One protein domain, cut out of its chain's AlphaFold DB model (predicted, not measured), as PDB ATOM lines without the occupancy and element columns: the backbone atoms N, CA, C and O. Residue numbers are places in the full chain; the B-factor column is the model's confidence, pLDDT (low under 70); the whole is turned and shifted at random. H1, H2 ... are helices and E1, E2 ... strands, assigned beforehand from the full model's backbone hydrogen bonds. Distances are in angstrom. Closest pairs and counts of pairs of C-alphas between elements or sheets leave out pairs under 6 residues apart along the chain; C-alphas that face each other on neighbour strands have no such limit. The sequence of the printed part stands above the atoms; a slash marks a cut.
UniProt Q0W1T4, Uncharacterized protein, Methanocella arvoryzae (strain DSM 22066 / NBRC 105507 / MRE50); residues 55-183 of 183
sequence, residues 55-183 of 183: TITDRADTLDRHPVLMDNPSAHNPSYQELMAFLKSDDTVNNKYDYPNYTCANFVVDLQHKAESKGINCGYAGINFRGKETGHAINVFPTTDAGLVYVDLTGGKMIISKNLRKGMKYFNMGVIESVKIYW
ATOM      1  N   THR A  55      35.206 -19.131   7.609       97.56
ATOM      2  CA  THR A  55      34.012 -18.639   6.910       97.56
ATOM      3  C   THR A  55      34.040 -17.117   6.797       97.56
ATOM      4  O   THR A  55      34.163 -16.414   7.801       97.56
ATOM      5  N   ILE A  56      33.840 -16.591   5.588       97.38
ATOM      6  CA  ILE A  56      33.657 -15.154   5.355       97.38
ATOM      7  C   ILE A  56      32.197 -14.783   5.645       97.38
ATOM      8  O   ILE A  56      31.337 -14.801   4.767       97.38
ATOM      9  N   THR A  57      31.904 -14.445   6.899       95.94
ATOM     10  CA  THR A  57      30.528 -14.221   7.381       95.94
ATOM     11  C   THR A  57      29.884 -12.925   6.892       95.94
ATOM     12  O   THR A  57      28.664 -12.808   6.899       95.94
ATOM     13  N   ASP A  58      30.667 -11.948   6.434       93.62
ATOM     14  CA  ASP A  58      30.149 -10.686   5.890       93.62
ATOM     15  C   ASP A  58      29.936 -10.720   4.365       93.62
ATOM     16  O   ASP A  58      29.656  -9.690   3.747       93.62
ATOM     17  N   ARG A  59      30.076 -11.898   3.746       91.62
ATOM     18  CA  ARG A  59      29.810 -12.141   2.325       91.62
ATOM     19  C   ARG A  59      28.919 -13.366   2.178       91.62
ATOM     20  O   ARG A  59      29.360 -14.465   2.486       91.62
ATOM     21  N   ALA A  60      27.711 -13.175   1.666       92.94
ATOM     22  CA  ALA A  60      26.811 -14.254   1.285       92.94
ATOM     23  C   ALA A  60      26.437 -14.115  -0.194       92.94
ATOM     24  O   ALA A  60      26.369 -12.999  -0.721       92.94
ATOM     25  N   ASP A  61      26.218 -15.239  -0.869       89.69
ATOM     26  CA  ASP A  61      25.563 -15.243  -2.172       89.69
ATOM     27  C   ASP A  61      24.034 -15.134  -2.035       89.69
ATOM     28  O   ASP A  61      23.485 -14.986  -0.944       89.69
ATOM     29  N   THR A  62      23.310 -15.200  -3.154       90.00
ATOM     30  CA  THR A  62      21.843 -15.073  -3.147       90.00
ATOM     31  C   THR A  62      21.102 -16.262  -2.545       90.00
ATOM     32  O   THR A  62      19.878 -16.222  -2.456       90.00
ATOM     33  N   LEU A  63      21.816 -17.324  -2.177       92.38
ATOM     34  CA  LEU A  63      21.292 -18.500  -1.492       92.38
ATOM     35  C   LEU A  63      21.731 -18.535  -0.018       92.38
ATOM     36  O   LEU A  63      21.624 -19.585   0.609       92.38
ATOM     37  N   ASP A  64      22.229 -17.414   0.517       94.44
ATOM     38  CA  ASP A  64      22.751 -17.289   1.885       94.44
ATOM     39  C   ASP A  64      23.965 -18.199   2.166       94.44
ATOM     40  O   ASP A  64      24.241 -18.597   3.299       94.44
ATOM     41  N   ARG A  65      24.723 -18.564   1.120       94.06
ATOM     42  CA  ARG A  65      25.953 -19.353   1.262       94.06
ATOM     43  C   ARG A  65      27.147 -18.424   1.426       94.06
ATOM     44  O   ARG A  65      27.352 -17.504   0.633       94.06
ATOM     45  N   HIS A  66      27.975 -18.719   2.420       96.62
ATOM     46  CA  HIS A  66      29.200 -17.979   2.705       96.62
ATOM     47  C   HIS A  66      30.431 -18.680   2.110       96.62
ATOM     48  O   HIS A  66      30.532 -19.906   2.218       96.62
ATOM     49  N   PRO A  67      31.398 -17.943   1.526       97.62
ATOM     50  CA  PRO A  67      32.684 -18.516   1.146       97.62
ATOM     51  C   PRO A  67      33.417 -19.083   2.367       97.62
ATOM     52  O   PRO A  67      33.438 -18.457   3.431       97.62
ATOM     53  N   VAL A  68      34.052 -20.241   2.195       98.12
ATOM     54  CA  VAL A  68      34.851 -20.907   3.231       98.12
ATOM     55  C   VAL A  68      36.261 -21.114   2.693       98.12
ATOM     56  O   VAL A  68      36.454 -21.845   1.723       98.12
ATOM     57  N   LEU A  69      37.240 -20.457   3.306       98.06
ATOM     58  CA  LEU A  69      38.643 -20.543   2.906       98.06
ATOM     59  C   LEU A  69      39.357 -21.641   3.681       98.06
ATOM     60  O   LEU A  69      39.069 -21.859   4.857       98.06
ATOM     61  N   MET A  70      40.276 -22.326   3.011       97.62
ATOM     62  CA  MET A  70      41.219 -23.239   3.644       97.62
ATOM     63  C   MET A  70      42.336 -22.418   4.292       97.62
ATOM     64  O   MET A  70      42.897 -21.543   3.650       97.62
ATOM     65  N   ASP A  71      42.673 -22.711   5.540       95.12
ATOM     66  CA  ASP A  71      43.800 -22.112   6.259       95.12
ATOM     67  C   ASP A  71      44.823 -23.220   6.515       95.12
ATOM     68  O   ASP A  71      44.654 -24.049   7.423       95.12
ATOM     69  N   ASN A  72      45.833 -23.306   5.643       95.44
ATOM     70  CA  ASN A  72      46.944 -24.225   5.813       95.44
ATOM     71  C   ASN A  72      48.090 -23.507   6.549       95.44
ATOM     72  O   ASN A  72      48.837 -22.749   5.933       95.44
ATOM     73  N   PRO A  73      48.346 -23.811   7.836       94.25
ATOM     74  CA  PRO A  73      49.395 -23.134   8.602       94.25
ATOM     75  C   PRO A  73      50.819 -23.417   8.093       94.25
ATOM     76  O   PRO A  73      51.771 -22.802   8.566       94.25
ATOM     77  N   SER A  74      50.983 -24.377   7.178       94.75
ATOM     78  CA  SER A  74      52.260 -24.690   6.527       94.75
ATOM     79  C   SER A  74      52.415 -24.036   5.152       94.75
ATOM     80  O   SER A  74      53.452 -24.231   4.521       94.75
ATOM     81  N   ALA A  75      51.408 -23.304   4.663       96.88
ATOM     82  CA  ALA A  75      51.498 -22.614   3.389       96.88
ATOM     83  C   ALA A  75      52.414 -21.384   3.483       96.88
ATOM     84  O   ALA A  75      52.465 -20.667   4.490       96.88
ATOM     85  N   HIS A  76      53.189 -21.154   2.425       98.19
ATOM     86  CA  HIS A  76      54.136 -20.051   2.334       98.19
ATOM     87  C   HIS A  76      53.697 -19.017   1.303       98.19
ATOM     88  O   HIS A  76      52.936 -19.275   0.371       98.19
ATOM     89  N   ASN A  77      54.227 -17.809   1.467       98.69
ATOM     90  CA  ASN A  77      54.077 -16.734   0.498       98.69
ATOM     91  C   ASN A  77      54.893 -17.075  -0.761       98.69
ATOM     92  O   ASN A  77      56.119 -17.184  -0.651       98.69
ATOM     93  N   PRO A  78      54.270 -17.240  -1.942       98.69
ATOM     94  CA  PRO A  78      54.992 -17.682  -3.130       98.69
ATOM     95  C   PRO A  78      55.894 -16.576  -3.690       98.69
ATOM     96  O   PRO A  78      55.669 -15.388  -3.458       98.69
ATOM     97  N   SER A  79      56.888 -16.927  -4.504       98.75
ATOM     98  CA  SER A  79      57.448 -15.946  -5.456       98.75
ATOM     99  C   SER A  79      56.469 -15.694  -6.609       98.75
ATOM    100  O   SER A  79      55.571 -16.500  -6.868       98.75
ATOM    101  N   TYR A  80      56.641 -14.610  -7.367       98.56
ATOM    102  CA  TYR A  80      55.842 -14.387  -8.572       98.56
ATOM    103  C   TYR A  80      56.025 -15.522  -9.586       98.56
ATOM    104  O   TYR A  80      55.059 -15.964 -10.205       98.56
ATOM    105  N   GLN A  81      57.250 -16.033  -9.734       98.62
ATOM    106  CA  GLN A  81      57.533 -17.155 -10.627       98.62
ATOM    107  C   GLN A  81      56.800 -18.431 -10.191       98.62
ATOM    108  O   GLN A  81      56.207 -19.114 -11.027       98.62
ATOM    109  N   GLU A  82      56.819 -18.736  -8.896       98.75
ATOM    110  CA  GLU A  82      56.110 -19.879  -8.321       98.75
ATOM    111  C   GLU A  82      54.596 -19.752  -8.498       98.75
ATOM    112  O   GLU A  82      53.953 -20.701  -8.949       98.75
ATOM    113  N   LEU A  83      54.037 -18.562  -8.252       98.69
ATOM    114  CA  LEU A  83      52.631 -18.272  -8.527       98.69
ATOM    115  C   LEU A  83      52.284 -18.561  -9.992       98.69
ATOM    116  O   LEU A  83      51.312 -19.257 -10.273       98.69
ATOM    117  N   MET A  84      53.085 -18.074 -10.941       98.56
ATOM    118  CA  MET A  84      52.837 -18.320 -12.365       98.56
ATOM    119  C   MET A  84      52.947 -19.807 -12.732       98.56
ATOM    120  O   MET A  84      52.174 -20.286 -13.563       98.56
ATOM    121  N   ALA A  85      53.872 -20.549 -12.117       98.50
ATOM    122  CA  ALA A  85      53.997 -21.991 -12.313       98.50
ATOM    123  C   ALA A  85      52.766 -22.743 -11.779       98.50
ATOM    124  O   ALA A  85      52.221 -23.600 -12.480       98.50
ATOM    125  N   PHE A  86      52.283 -22.375 -10.589       98.56
ATOM    126  CA  PHE A  86      51.049 -22.904 -10.014       98.56
ATOM    127  C   PHE A  86      49.849 -22.637 -10.926       98.56
ATOM    128  O   PHE A  86      49.177 -23.586 -11.332       98.56
ATOM    129  N   LEU A  87      49.634 -21.378 -11.318       98.38
ATOM    130  CA  LEU A  87      48.509 -20.958 -12.158       98.38
ATOM    131  C   LEU A  87      48.503 -21.641 -13.531       98.38
ATOM    132  O   LEU A  87      47.441 -21.925 -14.067       98.38
ATOM    133  N   LYS A  88      49.677 -21.937 -14.101       97.62
ATOM    134  CA  LYS A  88      49.790 -22.686 -15.362       97.62
ATOM    135  C   LYS A  88      49.365 -24.155 -15.223       97.62
ATOM    136  O   LYS A  88      48.958 -24.759 -16.210       97.62
ATOM    137  N   SER A  89      49.511 -24.733 -14.031       96.94
ATOM    138  CA  SER A  89      49.122 -26.120 -13.733       96.94
ATOM    139  C   SER A  89      47.665 -26.270 -13.294       96.94
ATOM    140  O   SER A  89      47.175 -27.393 -13.213       96.94
ATOM    141  N   ASP A  90      47.007 -25.163 -12.951       97.75
ATOM    142  CA  ASP A  90      45.640 -25.145 -12.448       97.75
ATOM    143  C   ASP A  90      44.617 -24.998 -13.585       97.75
ATOM    144  O   ASP A  90      44.836 -24.285 -14.562       97.75
ATOM    145  N   ASP A  91      43.479 -25.672 -13.442       97.00
ATOM    146  CA  ASP A  91      42.408 -25.727 -14.434       97.00
ATOM    147  C   ASP A  91      41.147 -24.947 -14.034       97.00
ATOM    148  O   ASP A  91      40.168 -24.968 -14.777       97.00
ATOM    149  N   THR A  92      41.151 -24.207 -12.919       97.81
ATOM    150  CA  THR A  92      39.966 -23.480 -12.417       97.81
ATOM    151  C   THR A  92      39.443 -22.467 -13.438       97.81
ATOM    152  O   THR A  92      38.243 -22.223 -13.514       97.81
ATOM    153  N   VAL A  93      40.318 -21.922 -14.293       96.88
ATOM    154  CA  VAL A  93      39.940 -21.026 -15.403       96.88
ATOM    155  C   VAL A  93      39.000 -21.675 -16.429       96.88
ATOM    156  O   VAL A  93      38.294 -20.966 -17.144       96.88
ATOM    157  N   ASN A  94      38.974 -23.008 -16.500       97.06
ATOM    158  CA  ASN A  94      38.122 -23.762 -17.416       97.06
ATOM    159  C   ASN A  94      36.702 -23.969 -16.868       97.06
ATOM    160  O   ASN A  94      35.822 -24.400 -17.617       97.06
ATOM    161  N   ASN A  95      36.460 -23.670 -15.587       97.19
ATOM    162  CA  ASN A  95      35.123 -23.749 -15.014       97.19
ATOM    163  C   ASN A  95      34.200 -22.722 -15.680       97.19
ATOM    164  O   ASN A  95      34.608 -21.626 -16.071       97.19
ATOM    165  N   LYS A  96      32.921 -23.079 -15.816       96.56
ATOM    166  CA  LYS A  96      31.912 -22.210 -16.417       96.56
ATOM    167  C   LYS A  96      31.174 -21.449 -15.324       96.56
ATOM    168  O   LYS A  96      30.623 -22.056 -14.414       96.56
ATOM    169  N   TYR A  97      31.107 -20.129 -15.466       96.31
ATOM    170  CA  TYR A  97      30.240 -19.306 -14.632       96.31
ATOM    171  C   TYR A  97      28.771 -19.711 -14.835       96.31
ATOM    172  O   TYR A  97      28.274 -19.700 -15.966       96.31
ATOM    173  N   ASP A  98      28.080 -20.043 -13.748       96.69
ATOM    174  CA  ASP A  98      26.681 -20.470 -13.737       96.69
ATOM    175  C   ASP A  98      25.956 -19.836 -12.549       96.69
ATOM    176  O   ASP A  98      26.198 -20.183 -11.402       96.69
ATOM    177  N   TYR A  99      25.072 -18.875 -12.784       93.88
ATOM    178  CA  TYR A  99      24.391 -18.185 -11.691       93.88
ATOM    179  C   TYR A  99      23.050 -18.861 -11.351       93.88
ATOM    180  O   TYR A  99      22.252 -19.065 -12.266       93.88
ATOM    181  N   PRO A 100      22.735 -19.132 -10.065       94.12
ATOM    182  CA  PRO A 100      23.511 -18.821  -8.853       94.12
ATOM    183  C   PRO A 100      24.449 -19.955  -8.389       94.12
ATOM    184  O   PRO A 100      25.061 -19.855  -7.328       94.12
ATOM    185  N   ASN A 101      24.551 -21.057  -9.132       94.50
ATOM    186  CA  ASN A 101      25.177 -22.294  -8.654       94.50
ATOM    187  C   ASN A 101      26.703 -22.198  -8.467       94.50
ATOM    188  O   ASN A 101      27.220 -22.712  -7.475       94.50
ATOM    189  N   TYR A 102      27.391 -21.533  -9.395       96.19
ATOM    190  CA  TYR A 102      28.838 -21.368  -9.498       96.19
ATOM    191  C   TYR A 102      29.199 -19.943  -9.961       96.19
ATOM    192  O   TYR A 102      29.190 -19.604 -11.146       96.19
ATOM    193  N   THR A 103      29.503 -19.078  -8.999       96.75
ATOM    194  CA  THR A 103      29.739 -17.641  -9.201       96.75
ATOM    195  C   THR A 103      31.198 -17.263  -8.950       96.75
ATOM    196  O   THR A 103      32.038 -18.121  -8.685       96.75
ATOM    197  N   CYS A 104      31.517 -15.964  -8.992       97.19
ATOM    198  CA  CYS A 104      32.864 -15.461  -8.713       97.19
ATOM    199  C   CYS A 104      33.437 -15.978  -7.385       97.19
ATOM    200  O   CYS A 104      34.595 -16.374  -7.344       97.19
ATOM    201  N   ALA A 105      32.623 -16.067  -6.331       97.31
ATOM    202  CA  ALA A 105      33.059 -16.604  -5.046       97.31
ATOM    203  C   ALA A 105      33.502 -18.076  -5.135       97.31
ATOM    204  O   ALA A 105      34.477 -18.448  -4.488       97.31
ATOM    205  N   ASN A 106      32.841 -18.895  -5.962       98.31
ATOM    206  CA  ASN A 106      33.201 -20.302  -6.146       98.31
ATOM    207  C   ASN A 106      34.554 -20.454  -6.852       98.31
ATOM    208  O   ASN A 106      35.388 -21.216  -6.378       98.31
ATOM    209  N   PHE A 107      34.818 -19.667  -7.903       98.56
ATOM    210  CA  PHE A 107      36.145 -19.632  -8.541       98.56
ATOM    211  C   PHE A 107      37.251 -19.296  -7.533       98.56
ATOM    212  O   PHE A 107      38.314 -19.916  -7.556       98.56
ATOM    213  N   VAL A 108      37.002 -18.318  -6.650       98.50
ATOM    214  CA  VAL A 108      37.986 -17.911  -5.641       98.50
ATOM    215  C   VAL A 108      38.249 -19.030  -4.648       98.50
ATOM    216  O   VAL A 108      39.412 -19.343  -4.415       98.50
ATOM    217  N   VAL A 109      37.195 -19.638  -4.097       98.50
ATOM    218  CA  VAL A 109      37.304 -20.749  -3.138       98.50
ATOM    219  C   VAL A 109      38.044 -21.937  -3.758       98.50
ATOM    220  O   VAL A 109      38.986 -22.438  -3.150       98.50
ATOM    221  N   ASP A 110      37.701 -22.329  -4.987       98.56
ATOM    222  CA  ASP A 110      38.331 -23.470  -5.660       98.56
ATOM    223  C   ASP A 110      39.830 -23.246  -5.898       98.56
ATOM    224  O   ASP A 110      40.648 -24.106  -5.562       98.56
ATOM    225  N   LEU A 111      40.220 -22.084  -6.441       98.75
ATOM    226  CA  LEU A 111      41.637 -21.775  -6.652       98.75
ATOM    227  C   LEU A 111      42.387 -21.668  -5.318       98.75
ATOM    228  O   LEU A 111      43.531 -22.114  -5.222       98.75
ATOM    229  N   GLN A 112      41.744 -21.101  -4.294       98.69
ATOM    230  CA  GLN A 112      42.324 -20.915  -2.967       98.69
ATOM    231  C   GLN A 112      42.611 -22.263  -2.299       98.69
ATOM    232  O   GLN A 112      43.748 -22.506  -1.906       98.69
ATOM    233  N   HIS A 113      41.653 -23.196  -2.291       98.56
ATOM    234  CA  HIS A 113      41.855 -24.551  -1.753       98.56
ATOM    235  C   HIS A 113      42.964 -25.307  -2.492       98.56
ATOM    236  O   HIS A 113      43.780 -25.998  -1.878       98.56
ATOM    237  N   LYS A 114      43.037 -25.177  -3.820       98.50
ATOM    238  CA  LYS A 114      44.087 -25.817  -4.627       98.50
ATOM    239  C   LYS A 114      45.474 -25.208  -4.407       98.50
ATOM    240  O   LYS A 114      46.466 -25.925  -4.520       98.50
ATOM    241  N   ALA A 115      45.560 -23.911  -4.120       98.50
ATOM    242  CA  ALA A 115      46.813 -23.253  -3.763       98.50
ATOM    243  C   ALA A 115      47.274 -23.688  -2.364       98.50
ATOM    244  O   ALA A 115      48.374 -24.222  -2.221       98.50
ATOM    245  N   GLU A 116      46.401 -23.568  -1.364       97.88
ATOM    246  CA  GLU A 116      46.685 -23.921   0.033       97.88
ATOM    247  C   GLU A 116      47.057 -25.399   0.187       97.88
ATOM    248  O   GLU A 116      48.019 -25.734   0.878       97.88
ATOM    249  N   SER A 117      46.372 -26.304  -0.520       96.69
ATOM    250  CA  SER A 117      46.712 -27.739  -0.526       96.69
ATOM    251  C   SER A 117      48.075 -28.053  -1.157       96.69
ATOM    252  O   SER A 117      48.655 -29.099  -0.866       96.69
ATOM    253  N   LYS A 118      48.619 -27.144  -1.976       96.75
ATOM    254  CA  LYS A 118      49.998 -27.193  -2.497       96.75
ATOM    255  C   LYS A 118      50.987 -26.394  -1.636       96.75
ATOM    256  O   LYS A 118      52.147 -26.272  -2.019       96.75
ATOM    257  N   GLY A 119      50.550 -25.872  -0.490       97.00
ATOM    258  CA  GLY A 119      51.368 -25.061   0.410       97.00
ATOM    259  C   GLY A 119      51.586 -23.627  -0.073       97.00
ATOM    260  O   GLY A 119      52.548 -23.000   0.345       97.00
ATOM    261  N   ILE A 120      50.729 -23.096  -0.947       98.44
ATOM    262  CA  ILE A 120      50.831 -21.723  -1.453       98.44
ATOM    263  C   ILE A 120      49.746 -20.866  -0.801       98.44
ATOM    264  O   ILE A 120      48.563 -21.107  -1.037       98.44
ATOM    265  N   ASN A 121      50.152 -19.832  -0.058       98.44
ATOM    266  CA  ASN A 121      49.223 -18.896   0.578       98.44
ATOM    267  C   ASN A 121      48.366 -18.189  -0.473       98.44
ATOM    268  O   ASN A 121      48.882 -17.539  -1.393       98.44
ATOM    269  N   CYS A 122      47.052 -18.266  -0.304       98.62
ATOM    270  CA  CYS A 122      46.085 -17.639  -1.186       98.62
ATOM    271  C   CYS A 122      44.925 -17.057  -0.377       98.62
ATOM    272  O   CYS A 122      44.301 -17.732   0.432       98.62
ATOM    273  N   GLY A 123      44.614 -15.789  -0.625       98.50
ATOM    274  CA  GLY A 123      43.506 -15.087   0.005       98.50
ATOM    275  C   GLY A 123      42.343 -14.843  -0.950       98.50
ATOM    276  O   GLY A 123      42.448 -14.955  -2.177       98.50
ATOM    277  N   TYR A 124      41.235 -14.407  -0.364       98.62
ATOM    278  CA  TYR A 124      40.057 -13.908  -1.063       98.62
ATOM    279  C   TYR A 124      40.085 -12.379  -1.079       98.62
ATOM    280  O   TYR A 124      40.260 -11.739  -0.044       98.62
ATOM    281  N   ALA A 125      39.844 -11.763  -2.233       98.56
ATOM    282  CA  ALA A 125      39.681 -10.321  -2.369       98.56
ATOM    283  C   ALA A 125      38.272  -9.987  -2.876       98.56
ATOM    284  O   ALA A 125      37.922 -10.244  -4.028       98.56
ATOM    285  N   GLY A 126      37.472  -9.365  -2.010       98.12
ATOM    286  CA  GLY A 126      36.169  -8.810  -2.364       98.12
ATOM    287  C   GLY A 126      36.300  -7.370  -2.850       98.12
ATOM    288  O   GLY A 126      36.830  -6.517  -2.134       98.12
ATOM    289  N   ILE A 127      35.782  -7.083  -4.040       98.19
ATOM    290  CA  ILE A 127      35.767  -5.757  -4.661       98.19
ATOM    291  C   ILE A 127      34.346  -5.204  -4.614       98.19
ATOM    292  O   ILE A 127      33.416  -5.836  -5.109       98.19
ATOM    293  N   ASN A 128      34.184  -4.000  -4.073       97.69
ATOM    294  CA  ASN A 128      32.935  -3.251  -4.186       97.69
ATOM    295  C   ASN A 128      33.120  -2.127  -5.208       97.69
ATOM    296  O   ASN A 128      34.157  -1.457  -5.221       97.69
ATOM    297  N   PHE A 129      32.115  -1.902  -6.054       98.19
ATOM    298  CA  PHE A 129      32.147  -0.848  -7.065       98.19
ATOM    299  C   PHE A 129      31.285   0.341  -6.652       98.19
ATOM    300  O   PHE A 129      30.215   0.186  -6.066       98.19
ATOM    301  N   ARG A 130      31.739   1.548  -6.992       97.94
ATOM    302  CA  ARG A 130      31.025   2.785  -6.674       97.94
ATOM    303  C   ARG A 130      29.640   2.783  -7.323       97.94
ATOM    304  O   ARG A 130      29.532   2.664  -8.543       97.94
ATOM    305  N   GLY A 131      28.605   2.963  -6.502       96.62
ATOM    306  CA  GLY A 131      27.213   3.038  -6.956       96.62
ATOM    307  C   GLY A 131      26.642   1.713  -7.470       96.62
ATOM    308  O   GLY A 131      25.689   1.744  -8.243       96.62
ATOM    309  N   LYS A 132      27.225   0.566  -7.091       95.88
ATOM    310  CA  LYS A 132      26.708  -0.763  -7.438       95.88
ATOM    311  C   LYS A 132      26.466  -1.599  -6.189       95.88
ATOM    312  O   LYS A 132      27.304  -1.622  -5.293       95.88
ATOM    313  N   GLU A 133      25.346  -2.314  -6.177       91.12
ATOM    314  CA  GLU A 133      25.010  -3.275  -5.120       91.12
ATOM    315  C   GLU A 133      25.805  -4.577  -5.275       91.12
ATOM    316  O   GLU A 133      26.275  -5.152  -4.297       91.12
ATOM    317  N   THR A 134      26.022  -5.018  -6.516       91.19
ATOM    318  CA  THR A 134      26.817  -6.212  -6.819       91.19
ATOM    319  C   THR A 134      28.307  -5.875  -6.914       91.19
ATOM    320  O   THR A 134      28.718  -5.009  -7.694       91.19
ATOM    321  N   GLY A 135      29.118  -6.584  -6.126       95.12
ATOM    322  CA  GLY A 135      30.580  -6.534  -6.167       95.12
ATOM    323  C   GLY A 135      31.208  -7.588  -7.088       95.12
ATOM    324  O   GLY A 135      30.564  -8.104  -7.998       95.12
ATOM    325  N   HIS A 136      32.476  -7.905  -6.836       97.38
ATOM    326  CA  HIS A 136      33.217  -9.003  -7.470       97.38
ATOM    327  C   HIS A 136      34.119  -9.709  -6.457       97.38
ATOM    328  O   HIS A 136      34.474  -9.123  -5.432       97.38
ATOM    329  N   ALA A 137      34.510 -10.942  -6.750       98.00
ATOM    330  CA  ALA A 137      35.417 -11.735  -5.931       98.00
ATOM    331  C   ALA A 137      36.552 -12.283  -6.793       98.00
ATOM    332  O   ALA A 137      36.293 -12.854  -7.851       98.00
ATOM    333  N   ILE A 138      37.792 -12.103  -6.338       98.62
ATOM    334  CA  ILE A 138      39.005 -12.595  -7.009       98.62
ATOM    335  C   ILE A 138      40.001 -13.135  -5.976       98.62
ATOM    336  O   ILE A 138      39.865 -12.863  -4.784       98.62
ATOM    337  N   ASN A 139      41.019 -13.877  -6.407       98.81
ATOM    338  CA  ASN A 139      42.083 -14.338  -5.512       98.81
ATOM    339  C   ASN A 139      43.141 -13.250  -5.314       98.81
ATOM    340  O   ASN A 139      43.371 -12.418  -6.199       98.81
ATOM    341  N   VAL A 140      43.830 -13.286  -4.175       98.81
ATOM    342  CA  VAL A 140      45.026 -12.479  -3.910       98.81
ATOM    343  C   VAL A 140      46.153 -13.358  -3.381       98.81
ATOM    344  O   VAL A 140      45.957 -14.166  -2.483       98.81
ATOM    345  N   PHE A 141      47.346 -13.185  -3.935       98.75
ATOM    346  CA  PHE A 141      48.549 -13.912  -3.553       98.75
ATOM    347  C   PHE A 141      49.576 -12.929  -2.978       98.75
ATOM    348  O   PHE A 141      49.917 -11.946  -3.652       98.75
ATOM    349  N   PRO A 142      50.072 -13.158  -1.750       98.50
ATOM    350  CA  PRO A 142      51.083 -12.323  -1.121       98.50
ATOM    351  C   PRO A 142      52.464 -12.725  -1.640       98.50
ATOM    352  O   PRO A 142      53.189 -13.462  -0.984       98.50
ATOM    353  N   THR A 143      52.822 -12.278  -2.845       98.69
ATOM    354  CA  THR A 143      54.110 -12.670  -3.430       98.69
ATOM    355  C   THR A 143      55.282 -11.994  -2.721       98.69
ATOM    356  O   THR A 143      55.205 -10.818  -2.357       98.69
ATOM    357  N   THR A 144      56.381 -12.723  -2.543       98.62
ATOM    358  CA  THR A 144      57.570 -12.252  -1.809       98.62
ATOM    359  C   THR A 144      58.380 -11.193  -2.560       98.62
ATOM    360  O   THR A 144      59.097 -10.416  -1.936       98.62
ATOM    361  N   ASP A 145      58.240 -11.127  -3.884       98.44
ATOM    362  CA  ASP A 145      59.052 -10.314  -4.797       98.44
ATOM    363  C   ASP A 145      58.236  -9.342  -5.674       98.44
ATOM    364  O   ASP A 145      58.806  -8.441  -6.289       98.44
ATOM    365  N   ALA A 146      56.904  -9.474  -5.725       97.56
ATOM    366  CA  ALA A 146      56.027  -8.617  -6.529       97.56
ATOM    367  C   ALA A 146      54.860  -7.980  -5.749       97.56
ATOM    368  O   ALA A 146      54.000  -7.334  -6.360       97.56
ATOM    369  N   GLY A 147      54.837  -8.126  -4.421       97.81
ATOM    370  CA  GLY A 147      53.763  -7.632  -3.559       97.81
ATOM    371  C   GLY A 147      52.462  -8.417  -3.742       97.81
ATOM    372  O   GLY A 147      52.471  -9.612  -4.032       97.81
ATOM    373  N   LEU A 148      51.315  -7.758  -3.575       98.38
ATOM    374  CA  LEU A 148      50.023  -8.415  -3.782       98.38
ATOM    375  C   LEU A 148      49.723  -8.581  -5.275       98.38
ATOM    376  O   LEU A 148      49.649  -7.600  -6.025       98.38
ATOM    377  N   VAL A 149      49.497  -9.826  -5.685       98.75
ATOM    378  CA  VAL A 149      49.079 -10.184  -7.040       98.75
ATOM    379  C   VAL A 149      47.659 -10.707  -6.999       98.75
ATOM    380  O   VAL A 149      47.358 -11.651  -6.278       98.75
ATOM    381  N   TYR A 150      46.787 -10.097  -7.789       98.62
ATOM    382  CA  TYR A 150      45.381 -10.457  -7.861       98.62
ATOM    383  C   TYR A 150      45.106 -11.260  -9.126       98.62
ATOM    384  O   TYR A 150      45.590 -10.893 -10.201       98.62
ATOM    385  N   VAL A 151      44.316 -12.321  -8.995       98.69
ATOM    386  CA  VAL A 151      44.004 -13.257 -10.081       98.69
ATOM    387  C   VAL A 151      42.492 -13.394 -10.209       98.69
ATOM    388  O   VAL A 151      41.822 -13.806  -9.267       98.69
ATOM    389  N   ASP A 152      41.966 -13.053 -11.382       98.31
ATOM    390  CA  ASP A 152      40.559 -13.234 -11.745       98.31
ATOM    391  C   ASP A 152      40.444 -14.304 -12.837       98.31
ATOM    392  O   ASP A 152      41.045 -14.171 -13.908       98.31
ATOM    393  N   LEU A 153      39.691 -15.367 -12.542       97.44
ATOM    394  CA  LEU A 153      39.463 -16.517 -13.424       97.44
ATOM    395  C   LEU A 153      38.017 -16.609 -13.941       97.44
ATOM    396  O   LEU A 153      37.687 -17.518 -14.696       97.44
ATOM    397  N   THR A 154      37.147 -15.669 -13.566       93.12
ATOM    398  CA  THR A 154      35.689 -15.792 -13.746       93.12
ATOM    399  C   THR A 154      35.215 -15.668 -15.197       93.12
ATOM    400  O   THR A 154      34.124 -16.117 -15.540       93.12
ATOM    401  N   GLY A 155      36.027 -15.061 -16.067       88.19
ATOM    402  CA  GLY A 155      35.676 -14.744 -17.455       88.19
ATOM    403  C   GLY A 155      36.151 -15.754 -18.503       88.19
ATOM    404  O   GLY A 155      36.300 -15.367 -19.662       88.19
ATOM    405  N   GLY A 156      36.482 -16.992 -18.113       88.38
ATOM    406  CA  GLY A 156      37.068 -18.005 -19.010       88.38
ATOM    407  C   GLY A 156      38.480 -17.656 -19.500       88.38
ATOM    408  O   GLY A 156      38.993 -18.239 -20.451       88.38
ATOM    409  N   LYS A 157      39.103 -16.657 -18.874       92.50
ATOM    410  CA  LYS A 157      40.483 -16.245 -19.103       92.50
ATOM    411  C   LYS A 157      41.072 -15.765 -17.792       92.50
ATOM    412  O   LYS A 157      40.373 -15.173 -16.973       92.50
ATOM    413  N   MET A 158      42.372 -15.967 -17.645       95.88
ATOM    414  CA  MET A 158      43.117 -15.474 -16.501       95.88
ATOM    415  C   MET A 158      43.453 -13.999 -16.688       95.88
ATOM    416  O   MET A 158      44.045 -13.598 -17.693       95.88
ATOM    417  N   ILE A 159      43.094 -13.192 -15.699       96.75
ATOM    418  CA  ILE A 159      43.469 -11.787 -15.611       96.75
ATOM    419  C   ILE A 159      44.341 -11.613 -14.374       96.75
ATOM    420  O   ILE A 159      43.918 -11.909 -13.260       96.75
ATOM    421  N   ILE A 160      45.546 -11.080 -14.574       97.12
ATOM    422  CA  ILE A 160      46.477 -10.761 -13.491       97.12
ATOM    423  C   ILE A 160      46.529  -9.251 -13.310       97.12
ATOM    424  O   ILE A 160      46.730  -8.503 -14.266       97.12
ATOM    425  N   SER A 161      46.355  -8.796 -12.075       96.56
ATOM    426  CA  SER A 161      46.411  -7.382 -11.712       96.56
ATOM    427  C   SER A 161      47.327  -7.158 -10.513       96.56
ATOM    428  O   SER A 161      47.426  -7.994  -9.619       96.56
ATOM    429  N   LYS A 162      47.984  -5.998 -10.478       95.19
ATOM    430  CA  LYS A 162      48.787  -5.517  -9.344       95.19
ATOM    431  C   LYS A 162      48.286  -4.131  -8.941       95.19
ATOM    432  O   LYS A 162      47.740  -3.411  -9.777       95.19
ATOM    433  N   ASN A 163      48.496  -3.743  -7.684       91.31
ATOM    434  CA  ASN A 163      48.159  -2.404  -7.172       91.31
ATOM    435  C   ASN A 163      46.671  -2.007  -7.312       91.31
ATOM    436  O   ASN A 163      46.373  -0.831  -7.559       91.31
ATOM    437  N   LEU A 164      45.745  -2.966  -7.158       94.50
ATOM    438  CA  LEU A 164      44.305  -2.683  -7.097       94.50
ATOM    439  C   LEU A 164      44.002  -1.718  -5.944       94.50
ATOM    440  O   LEU A 164      44.362  -1.977  -4.798       94.50
ATOM    441  N   ARG A 165      43.317  -0.609  -6.240       94.75
ATOM    442  CA  ARG A 165      42.958   0.411  -5.243       94.75
ATOM    443  C   ARG A 165      41.696   1.176  -5.628       94.75
ATOM    444  O   ARG A 165      41.301   1.201  -6.795       94.75
ATOM    445  N   LYS A 166      41.106   1.845  -4.635       97.44
ATOM    446  CA  LYS A 166      39.979   2.770  -4.809       97.44
ATOM    447  C   LYS A 166      40.244   3.771  -5.940       97.44
ATOM    448  O   LYS A 166      41.351   4.287  -6.084       97.44
ATOM    449  N   GLY A 167      39.216   4.043  -6.737       97.25
ATOM    450  CA  GLY A 167      39.248   4.976  -7.865       97.25
ATOM    451  C   GLY A 167      39.723   4.371  -9.189       97.25
ATOM    452  O   GLY A 167      39.516   4.986 -10.232       97.25
ATOM    453  N   MET A 168      40.303   3.167  -9.196       96.88
ATOM    454  CA  MET A 168      40.663   2.490 -10.445       96.88
ATOM    455  C   MET A 168      39.433   1.907 -11.143       96.88
ATOM    456  O   MET A 168      38.556   1.330 -10.501       96.88
ATOM    457  N   LYS A 169      39.390   2.004 -12.475       96.38
ATOM    458  CA  LYS A 169      38.407   1.280 -13.287       96.38
ATOM    459  C   LYS A 169      38.809  -0.195 -13.377       96.38
ATOM    460  O   LYS A 169      39.912  -0.504 -13.818       96.38
ATOM    461  N   TYR A 170      37.907  -1.089 -12.994       95.50
ATOM    462  CA  TYR A 170      38.062  -2.532 -13.123       95.50
ATOM    463  C   TYR A 170      37.319  -3.019 -14.368       95.50
ATOM    464  O   TYR A 170      36.108  -3.251 -14.338       95.50
ATOM    465  N   PHE A 171      38.048  -3.103 -15.484       90.25
ATOM    466  CA  PHE A 171      37.535  -3.512 -16.798       90.25
ATOM    467  C   PHE A 171      36.179  -2.858 -17.119       90.25
ATOM    468  O   PHE A 171      36.048  -1.634 -17.059       90.25
ATOM    469  N   ASN A 172      35.160  -3.662 -17.426       91.12
ATOM    470  CA  ASN A 172      33.798  -3.202 -17.701       91.12
ATOM    471  C   ASN A 172      32.884  -3.266 -16.461       91.12
ATOM    472  O   ASN A 172      31.699  -2.953 -16.559       91.12
ATOM    473  N   MET A 173      33.411  -3.648 -15.292       93.12
ATOM    474  CA  MET A 173      32.612  -3.857 -14.081       93.12
ATOM    475  C   MET A 173      32.370  -2.573 -13.291       93.12
ATOM    476  O   MET A 173      31.310  -2.440 -12.688       93.12
ATOM    477  N   GLY A 174      33.274  -1.593 -13.323       96.31
ATOM    478  CA  GLY A 174      33.037  -0.289 -12.693       96.31
ATOM    479  C   GLY A 174      34.288   0.355 -12.114       96.31
ATOM    480  O   GLY A 174      35.404  -0.064 -12.402       96.31
ATOM    481  N   VAL A 175      34.095   1.396 -11.307       98.00
ATOM    482  CA  VAL A 175      35.169   2.034 -10.535       98.00
ATOM    483  C   VAL A 175      35.212   1.398  -9.153       98.00
ATOM    484  O   VAL A 175      34.182   1.324  -8.485       98.00
ATOM    485  N   ILE A 176      36.387   0.940  -8.732       98.44
ATOM    486  CA  ILE A 176      36.608   0.325  -7.423       98.44
ATOM    487  C   ILE A 176      36.327   1.363  -6.335       98.44
ATOM    488  O   ILE A 176      36.962   2.418  -6.301       98.44
ATOM    489  N   GLU A 177      35.403   1.048  -5.435       98.31
ATOM    490  CA  GLU A 177      35.155   1.813  -4.212       98.31
ATOM    491  C   GLU A 177      36.022   1.281  -3.069       98.31
ATOM    492  O   GLU A 177      36.663   2.055  -2.360       98.31
ATOM    493  N   SER A 178      36.105  -0.043  -2.927       97.88
ATOM    494  CA  SER A 178      36.955  -0.695  -1.934       97.88
ATOM    495  C   SER A 178      37.388  -2.090  -2.376       97.88
ATOM    496  O   SER A 178      36.736  -2.736  -3.199       97.88
ATOM    497  N   VAL A 179      38.505  -2.542  -1.807       97.81
ATOM    498  CA  VAL A 179      38.974  -3.929  -1.865       97.81
ATOM    499  C   VAL A 179      39.160  -4.386  -0.426       97.81
ATOM    500  O   VAL A 179      39.866  -3.725   0.334       97.81
ATOM    501  N   LYS A 180      38.516  -5.487  -0.042       97.88
ATOM    502  CA  LYS A 180      38.680  -6.120   1.269       97.88
ATOM    503  C   LYS A 180      39.284  -7.505   1.074       97.88
ATOM    504  O   LYS A 180      38.760  -8.286   0.285       97.88
ATOM    505  N   ILE A 181      40.392  -7.762   1.762       98.12
ATOM    506  CA  ILE A 181      41.130  -9.025   1.691       98.12
ATOM    507  C   ILE A 181      40.799  -9.867   2.921       98.12
ATOM    508  O   ILE A 181      40.690  -9.330   4.024       98.12
ATOM    509  N   TYR A 182      40.665 -11.167   2.700       98.12
ATOM    510  CA  TYR A 182      40.454 -12.198   3.704       98.12
ATOM    511  C   TYR A 182      41.518 -13.281   3.495       98.12
ATOM    512  O   TYR A 182      41.853 -13.590   2.347       98.12
ATOM    513  N   TRP A 183      42.037 -13.806   4.600       94.50
ATOM    514  CA  TRP A 183      43.029 -14.877   4.660       94.50
ATOM    515  C   TRP A 183      42.402 -16.069   5.375       94.50
ATOM    516  O   TRP A 183      41.690 -15.828   6.380       94.50
TER     517      TRP A 183
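AT A GLANCE: This is residues 55 to 183 of the 183 residues of an uncharacterized protein of Methanocella arvoryzae (strain DSM 22066 / NBRC 105507 / MRE50) (UniProt Q0W1T4). A strongly twisted and curled sheet of five strands has H2 lying along one face, over E3, with H1 at the E3 and E4 part of that face: two layers, helices over a sheet. The short strand E1 packs on H2. The 129 printed residues run E1 H1 H2 E2 E3 E4 E5 E6; the antiparallel sheet has the order E5 E4 E3 E2 E6. The class is mixed, with 61 residues, under half, in named elements. The whole is compact and rounded, with a radius of gyration of the C-alphas of 13.9 A and spans of 37 by 30 by 26 A.

HOW THE PARTS SIT: E1, residues 68 to 71, pairs with no named strand; its closest C-alpha to H2, residues 104 to 116, is Met 70 to His 113, 5.6 A. H1, residues 80 to 89, and H2 are close but not clearly touching, with C-alphas of Phe 86 and Ala 115 closest at 7.6 A. In both helices every O i to N i+4 pair is within hydrogen-bond range. E2, residues 123 to 129, E3, 136 to 143, E4, 147 to 152, and E5, 159 to 162, form a meander, each strand the antiparallel neighbour of the one before. N 125 and O 138 of E2 and E3 are 2.8 A apart, N 141 and O 149 of E3 and E4 2.8 A, and N 161 and O 150 of E5 and E4 2.9 A. H2 is over E3, at a height of 8.6 A over the sheet. E6, residues 174 to 182, bends by 67 degrees at residue 177; N 126 of E2 and O 180 are 2.8 A apart.

IN THESE COORDINATES: E1 begins at C-alpha 68, (34.851, -20.907, 3.231). H2 is 18.4 A long, E3 and E6 21.6 A each. E6 ends at C-alpha 182, (40.454, -12.198, 3.704).

THE WHOLE: The printed part has no cut. The links H1 to H2 and E5 to E6 are long. No printed residue is under 70 in pLDDT.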